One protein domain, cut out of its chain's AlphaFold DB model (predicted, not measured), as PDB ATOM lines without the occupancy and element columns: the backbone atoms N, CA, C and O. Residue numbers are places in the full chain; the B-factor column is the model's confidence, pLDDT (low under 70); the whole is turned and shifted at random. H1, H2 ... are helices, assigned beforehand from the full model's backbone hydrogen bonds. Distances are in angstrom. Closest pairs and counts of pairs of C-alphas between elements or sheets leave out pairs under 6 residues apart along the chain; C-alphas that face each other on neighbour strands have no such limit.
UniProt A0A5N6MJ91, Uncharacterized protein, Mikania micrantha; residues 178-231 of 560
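Overview. This is residues 178 to 231 of the 560 residues of an uncharacterized protein of Mikania micrantha (UniProt A0A5N6MJ91). A long helix, H1, makes the length of the model, and a short second helix, H2, folds back beside its later part, giving a hairpin with one long and one short arm. Residues 178 to 200 of H1 stick out as a free arm. The printed part has 54 residues, with H1 and then H2 along the chain, no named strand, and the class all helix. It is an extended rod, with a radius of gyration of the C-alphas of 17.1 A and spans of 57 by 16 by 9 A.

Along the chain. H1, residues 178 to 214, runs 54.3 A from C-alpha 178 at (41.622, -12.314, 27.382) to C-alpha 214 at (9.442, -43.360, -3.356). H2, residues 219 to 231, measures 18.5 A and ends with C-alpha 231 at (30.361, -35.518, 3.373).

Arrangement. H1 and H2 form a helical hairpin, running opposite ways at a shallow tilt of 22 degrees. They touch through residues 208 to 212 of H1 and 221 to 225 of H2 alone; the closest C-alphas, of Leu 208 and Ala 225, are 6.6 A apart. In H1 and H2 every O i to N i+4 pair is within hydrogen-bond range.

Size, cuts and confidence. The two C-alphas farthest apart, of Glu 178 and His 217, are separated by 56.6 A. The printed part has no cut, and the link from H1 to H2 is tight, with 4 residues. Residues 213 to 220 also stand free. Mean pLDDT of the printed part is 87.8, and no printed residue is under 70.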
ATOM      1  N   GLU A 178      42.282 -12.701  28.634       72.38
ATOM      2  CA  GLU A 178      41.622 -12.314  27.382       72.38
ATOM      3  C   GLU A 178      41.713 -13.431  26.333       72.38
ATOM      4  O   GLU A 178      40.719 -13.730  25.672       72.38
ATOM      5  N   GLU A 179      42.854 -14.121  26.227       72.31
ATOM      6  CA  GLU A 179      43.003 -15.289  25.350       72.31
ATOM      7  C   GLU A 179      42.142 -16.475  25.798       72.31
ATOM      8  O   GLU A 179      41.545 -17.130  24.947       72.31
ATOM      9  N   LEU A 180      41.986 -16.718  27.107       74.31
ATOM     10  CA  LEU A 180      41.026 -17.707  27.612       74.31
ATOM     11  C   LEU A 180      39.590 -17.359  27.211       74.31
ATOM     12  O   LEU A 180      38.913 -18.204  26.632       74.31
ATOM     13  N   LYS A 181      39.147 -16.112  27.415       82.12
ATOM     14  CA  LYS A 181      37.803 -15.663  26.998       82.12
ATOM     15  C   LYS A 181      37.604 -15.738  25.482       82.12
ATOM     16  O   LYS A 181      36.504 -16.040  25.030       82.12
ATOM     17  N   LYS A 182      38.656 -15.489  24.696       86.81
ATOM     18  CA  LYS A 182      38.655 -15.621  23.231       86.81
ATOM     19  C   LYS A 182      38.575 -17.082  22.776       86.81
ATOM     20  O   LYS A 182      37.876 -17.375  21.814       86.81
ATOM     21  N   MET A 183      39.256 -18.000  23.462       84.94
ATOM     22  CA  MET A 183      39.120 -19.437  23.204       84.94
ATOM     23  C   MET A 183      37.739 -19.951  23.625       84.94
ATOM     24  O   MET A 183      37.131 -20.713  22.883       84.94
ATOM     25  N   GLU A 184      37.203 -19.509  24.766       82.75
ATOM     26  CA  GLU A 184      35.854 -19.872  25.225       82.75
ATOM     27  C   GLU A 184      34.766 -19.416  24.237       82.75
ATOM     28  O   GLU A 184      33.873 -20.204  23.919       82.75
ATOM     29  N   THR A 185      34.855 -18.199  23.682       87.81
ATOM     30  CA  THR A 185      33.927 -17.751  22.627       87.81
ATOM     31  C   THR A 185      34.099 -18.537  21.329       87.81
ATOM     32  O   THR A 185      33.106 -19.016  20.793       87.81
ATOM     33  N   GLN A 186      35.330 -18.789  20.871       89.94
ATOM     34  CA  GLN A 186      35.569 -19.627  19.685       89.94
ATOM     35  C   GLN A 186      35.032 -21.061  19.847       89.94
ATOM     36  O   GLN A 186      34.447 -21.609  18.915       89.94
ATOM     37  N   ILE A 187      35.182 -21.666  21.031       89.69
ATOM     38  CA  ILE A 187      34.620 -22.988  21.342       89.69
ATOM     39  C   ILE A 187      33.085 -22.939  21.335       89.69
ATOM     40  O   ILE A 187      32.455 -23.853  20.801       89.69
ATOM     41  N   SER A 188      32.479 -21.878  21.877       91.94
ATOM     42  CA  SER A 188      31.026 -21.673  21.847       91.94
ATOM     43  C   SER A 188      30.495 -21.563  20.413       91.94
ATOM     44  O   SER A 188      29.551 -22.269  20.057       91.94
ATOM     45  N   ASP A 189      31.133 -20.750  19.568       91.25
ATOM     46  CA  ASP A 189      30.737 -20.550  18.168       91.25
ATOM     47  C   ASP A 189      30.838 -21.853  17.359       91.25
ATOM     48  O   ASP A 189      29.911 -22.228  16.638       91.25
ATOM     49  N   VAL A 190      31.936 -22.604  17.520       91.56
ATOM     50  CA  VAL A 190      32.110 -23.921  16.880       91.56
ATOM     51  C   VAL A 190      31.075 -24.926  17.386       91.56
ATOM     52  O   VAL A 190      30.518 -25.674  16.583       91.56
ATOM     53  N   SER A 191      30.756 -24.916  18.682       90.38
ATOM     54  CA  SER A 191      29.720 -25.789  19.254       90.38
ATOM     55  C   SER A 191      28.340 -25.486  18.657       90.38
ATOM     56  O   SER A 191      27.624 -26.406  18.267       90.38
ATOM     57  N   GLN A 192      27.990 -24.206  18.495       91.50
ATOM     58  CA  GLN A 192      26.734 -23.797  17.860       91.50
ATOM     59  C   GLN A 192      26.680 -24.190  16.374       91.50
ATOM     60  O   GLN A 192      25.652 -24.681  15.901       91.50
ATOM     61  N   MET A 193      27.786 -24.031  15.638       91.06
ATOM     62  CA  MET A 193      27.873 -24.472  14.241       91.06
ATOM     63  C   MET A 193      27.726 -25.994  14.103       91.06
ATOM     64  O   MET A 193      27.074 -26.460  13.163       91.06
ATOM     65  N   LEU A 194      28.280 -26.775  15.038       90.44
ATOM     66  CA  LEU A 194      28.134 -28.233  15.061       90.44
ATOM     67  C   LEU A 194      26.682 -28.655  15.320       90.44
ATOM     68  O   LEU A 194      26.167 -29.497  14.585       90.44
ATOM     69  N   GLU A 195      25.999 -28.029  16.281       91.50
ATOM     70  CA  GLU A 195      24.592 -28.314  16.601       91.50
ATOM     71  C   GLU A 195      23.665 -28.010  15.408       91.50
ATOM     72  O   GLU A 195      22.861 -28.846  14.985       91.50
ATOM     73  N   MET A 196      23.847 -26.846  14.769       88.00
ATOM     74  CA  MET A 196      23.144 -26.493  13.528       88.00
ATOM     75  C   MET A 196      23.421 -27.493  12.395       88.00
ATOM     76  O   MET A 196      22.513 -27.858  11.646       88.00
ATOM     77  N   THR A 197      24.668 -27.944  12.255       91.88
ATOM     78  CA  THR A 197      25.068 -28.928  11.235       91.88
ATOM     79  C   THR A 197      24.445 -30.298  11.501       91.88
ATOM     80  O   THR A 197      24.014 -30.966  10.560       91.88
ATOM     81  N   TYR A 198      24.331 -30.698  12.768       91.56
ATOM     82  CA  TYR A 198      23.703 -31.949  13.187       91.56
ATOM     83  C   TYR A 198      22.199 -31.982  12.870       91.56
ATOM     84  O   TYR A 198      21.727 -32.924  12.225       91.56
ATOM     85  N   GLU A 199      21.445 -30.936  13.223       90.81
ATOM     86  CA  GLU A 199      20.015 -30.869  12.888       90.81
ATOM     87  C   GLU A 199      19.780 -30.726  11.369       90.81
ATOM     88  O   GLU A 199      18.882 -31.372  10.820       90.81
ATOM     89  N   ASN A 200      20.643 -30.000  10.645       90.88
ATOM     90  CA  ASN A 200      20.615 -29.976   9.177       90.88
ATOM     91  C   ASN A 200      20.877 -31.365   8.564       90.88
ATOM     92  O   ASN A 200      20.144 -31.784   7.666       90.88
ATOM     93  N   LYS A 201      21.866 -32.116   9.070       92.56
ATOM     94  CA  LYS A 201      22.155 -33.499   8.647       92.56
ATOM     95  C   LYS A 201      20.941 -34.405   8.839       92.56
ATOM     96  O   LYS A 201      20.574 -35.147   7.931       92.56
ATOM     97  N   LYS A 202      20.297 -34.327  10.002       92.12
ATOM     98  CA  LYS A 202      19.094 -35.093  10.356       92.12
ATOM     99  C   LYS A 202      17.906 -34.755   9.449       92.12
ATOM    100  O   LYS A 202      17.231 -35.662   8.965       92.12
ATOM    101  N   LEU A 203      17.688 -33.474   9.139       93.06
ATOM    102  CA  LEU A 203      16.648 -33.044   8.198       93.06
ATOM    103  C   LEU A 203      16.921 -33.528   6.763       93.06
ATOM    104  O   LEU A 203      15.994 -33.960   6.075       93.06
ATOM    105  N   LEU A 204      18.179 -33.472   6.312       91.62
ATOM    106  CA  LEU A 204      18.595 -33.992   5.006       91.62
ATOM    107  C   LEU A 204      18.421 -35.513   4.921       91.62
ATOM    108  O   LEU A 204      17.862 -35.988   3.935       91.62
ATOM    109  N   HIS A 205      18.797 -36.256   5.965       91.31
ATOM    110  CA  HIS A 205      18.596 -37.705   6.054       91.31
ATOM    111  C   HIS A 205      17.118 -38.085   5.889       91.31
ATOM    112  O   HIS A 205      16.785 -38.898   5.034       91.31
ATOM    113  N   ILE A 206      16.214 -37.442   6.639       92.94
ATOM    114  CA  ILE A 206      14.764 -37.702   6.557       92.94
ATOM    115  C   ILE A 206      14.228 -37.430   5.139       92.94
ATOM    116  O   ILE A 206      13.421 -38.205   4.619       92.94
ATOM    117  N   LYS A 207      14.686 -36.353   4.485       91.75
ATOM    118  CA  LYS A 207      14.302 -36.036   3.098       91.75
ATOM    119  C   LYS A 207      14.843 -37.066   2.100       91.75
ATOM    120  O   LYS A 207      14.089 -37.510   1.239       91.75
ATOM    121  N   LEU A 208      16.107 -37.470   2.234       90.19
ATOM    122  CA  LEU A 208      16.746 -38.485   1.389       90.19
ATOM    123  C   LEU A 208      16.078 -39.856   1.536       90.19
ATOM    124  O   LEU A 208      15.746 -40.474   0.529       90.19
ATOM    125  N   GLU A 209      15.788 -40.303   2.759       88.44
ATOM    126  CA  GLU A 209      15.029 -41.535   2.997       88.44
ATOM    127  C   GLU A 209      13.634 -41.492   2.364       88.44
ATOM    128  O   GLU A 209      13.185 -42.487   1.795       88.44
ATOM    129  N   GLY A 210      12.937 -40.352   2.455       89.44
ATOM    130  CA  GLY A 210      11.635 -40.161   1.812       89.44
ATOM    131  C   GLY A 210      11.717 -40.259   0.286       89.44
ATOM    132  O   GLY A 210      10.882 -40.914  -0.338       89.44
ATOM    133  N   LEU A 211      12.749 -39.666  -0.319       88.81
ATOM    134  CA  LEU A 211      12.989 -39.736  -1.762       88.81
ATOM    135  C   LEU A 211      13.373 -41.150  -2.223       88.81
ATOM    136  O   LEU A 211      12.826 -41.618  -3.222       88.81
ATOM    137  N   LEU A 212      14.236 -41.849  -1.476       88.19
ATOM    138  CA  LEU A 212      14.657 -43.230  -1.748       88.19
ATOM    139  C   LEU A 212      13.500 -44.233  -1.640       88.19
ATOM    140  O   LEU A 212      13.381 -45.116  -2.486       88.19
ATOM    141  N   LYS A 213      12.619 -44.087  -0.639       87.06
ATOM    142  CA  LYS A 213      11.425 -44.940  -0.471       87.06
ATOM    143  C   LYS A 213      10.451 -44.817  -1.645       87.06
ATOM    144  O   LYS A 213       9.826 -45.806  -2.012       87.06
ATOM    145  N   ASN A 214      10.361 -43.633  -2.250       81.56
ATOM    146  CA  ASN A 214       9.442 -43.360  -3.356       81.56
ATOM    147  C   ASN A 214      10.056 -43.608  -4.749       81.56
ATOM    148  O   ASN A 214       9.310 -43.772  -5.708       81.56
ATOM    149  N   ASN A 215      11.390 -43.627  -4.881       82.19
ATOM    150  CA  ASN A 215      12.094 -43.672  -6.172       82.19
ATOM    151  C   ASN A 215      13.321 -44.609  -6.146       82.19
ATOM    152  O   ASN A 215      14.422 -44.205  -6.518       82.19
ATOM    153  N   GLN A 216      13.147 -45.865  -5.717       76.69
ATOM    154  CA  GLN A 216      14.251 -46.819  -5.480       76.69
ATOM    155  C   GLN A 216      15.246 -47.004  -6.646       76.69
ATOM    156  O   GLN A 216      16.401 -47.353  -6.402       76.69
ATOM    157  N   HIS A 217      14.828 -46.770  -7.894       82.62
ATOM    158  CA  HIS A 217      15.652 -46.958  -9.098       82.62
ATOM    159  C   HIS A 217      16.144 -45.652  -9.745       82.62
ATOM    160  O   HIS A 217      16.707 -45.694 -10.837       82.62
ATOM    161  N   ASN A 218      15.936 -44.491  -9.114       89.94
ATOM    162  CA  ASN A 218      16.443 -43.226  -9.642       89.94
ATOM    163  C   ASN A 218      17.934 -43.055  -9.288       89.94
ATOM    164  O   ASN A 218      18.294 -42.940  -8.115       89.94
ATOM    165  N   VAL A 219      18.780 -43.019 -10.322       89.06
ATOM    166  CA  VAL A 219      20.244 -42.893 -10.220       89.06
ATOM    167  C   VAL A 219      20.661 -41.591  -9.528       89.06
ATOM    168  O   VAL A 219      21.492 -41.632  -8.626       89.06
ATOM    169  N   GLU A 220      20.027 -40.460  -9.848       87.75
ATOM    170  CA  GLU A 220      20.347 -39.144  -9.268       87.75
ATOM    171  C   GLU A 220      20.126 -39.128  -7.746       87.75
ATOM    172  O   GLU A 220      20.895 -38.536  -6.990       87.75
ATOM    173  N   ILE A 221      19.087 -39.822  -7.267       86.38
ATOM    174  CA  ILE A 221      18.771 -39.921  -5.833       86.38
ATOM    175  C   ILE A 221      19.767 -40.850  -5.117       86.38
ATOM    176  O   ILE A 221      20.115 -40.599  -3.962       86.38
ATOM    177  N   GLN A 222      20.272 -41.887  -5.793       86.38
ATOM    178  CA  GLN A 222      21.338 -42.744  -5.263       86.38
ATOM    179  C   GLN A 222      22.687 -42.006  -5.202       86.38
ATOM    180  O   GLN A 222      23.390 -42.110  -4.196       86.38
ATOM    181  N   GLU A 223      23.023 -41.195  -6.209       88.75
ATOM    182  CA  GLU A 223      24.198 -40.312  -6.192       88.75
ATOM    183  C   GLU A 223      24.099 -39.245  -5.085       88.75
ATOM    184  O   GLU A 223      25.071 -38.991  -4.365       88.75
ATOM    185  N   LEU A 224      22.911 -38.671  -4.868       89.81
ATOM    186  CA  LEU A 224      22.669 -37.718  -3.782       89.81
ATOM    187  C   LEU A 224      22.797 -38.368  -2.388       89.81
ATOM    188  O   LEU A 224      23.308 -37.753  -1.451       89.81
ATOM    189  N   ALA A 225      22.393 -39.633  -2.244       87.38
ATOM    190  CA  ALA A 225      22.611 -40.402  -1.019       87.38
ATOM    191  C   ALA A 225      24.100 -40.742  -0.800       87.38
ATOM    192  O   ALA A 225      24.603 -40.616   0.317       87.38
ATOM    193  N   ALA A 226      24.828 -41.115  -1.856       87.81
ATOM    194  CA  ALA A 226      26.261 -41.409  -1.784       87.81
ATOM    195  C   ALA A 226      27.102 -40.164  -1.440       87.81
ATOM    196  O   ALA A 226      28.033 -40.240  -0.636       87.81
ATOM    197  N   THR A 227      26.758 -39.002  -2.002       89.81
ATOM    198  CA  THR A 227      27.415 -37.724  -1.676       89.81
ATOM    199  C   THR A 227      27.129 -37.279  -0.241       89.81
ATOM    200  O   THR A 227      28.071 -36.916   0.462       89.81
ATOM    201  N   PHE A 228      25.883 -37.393   0.238       89.69
ATOM    202  CA  PHE A 228      25.539 -37.168   1.649       89.69
ATOM    203  C   PHE A 228      26.381 -38.043   2.592       89.69
ATOM    204  O   PHE A 228      26.976 -37.543   3.546       89.69
ATOM    205  N   GLU A 229      26.484 -39.339   2.298       87.00
ATOM    206  CA  GLU A 229      27.284 -40.280   3.082       87.00
ATOM    207  C   GLU A 229      28.779 -39.930   3.102       87.00
ATOM    208  O   GLU A 229      29.421 -40.058   4.143       87.00
ATOM    209  N   ASN A 230      29.341 -39.470   1.982       89.00
ATOM    210  CA  ASN A 230      30.752 -39.087   1.903       89.00
ATOM    211  C   ASN A 230      31.058 -37.819   2.717       89.00
ATOM    212  O   ASN A 230      32.028 -37.816   3.475       89.00
ATOM    213  N   ILE A 231      30.202 -36.790   2.638       87.75
ATOM    214  CA  ILE A 231      30.361 -35.518   3.373       87.75
ATOM    215  C   ILE A 231      30.477 -35.745   4.889       87.75
ATOM    216  O   ILE A 231      31.229 -35.052   5.566       87.75
TER     217      ILE A 231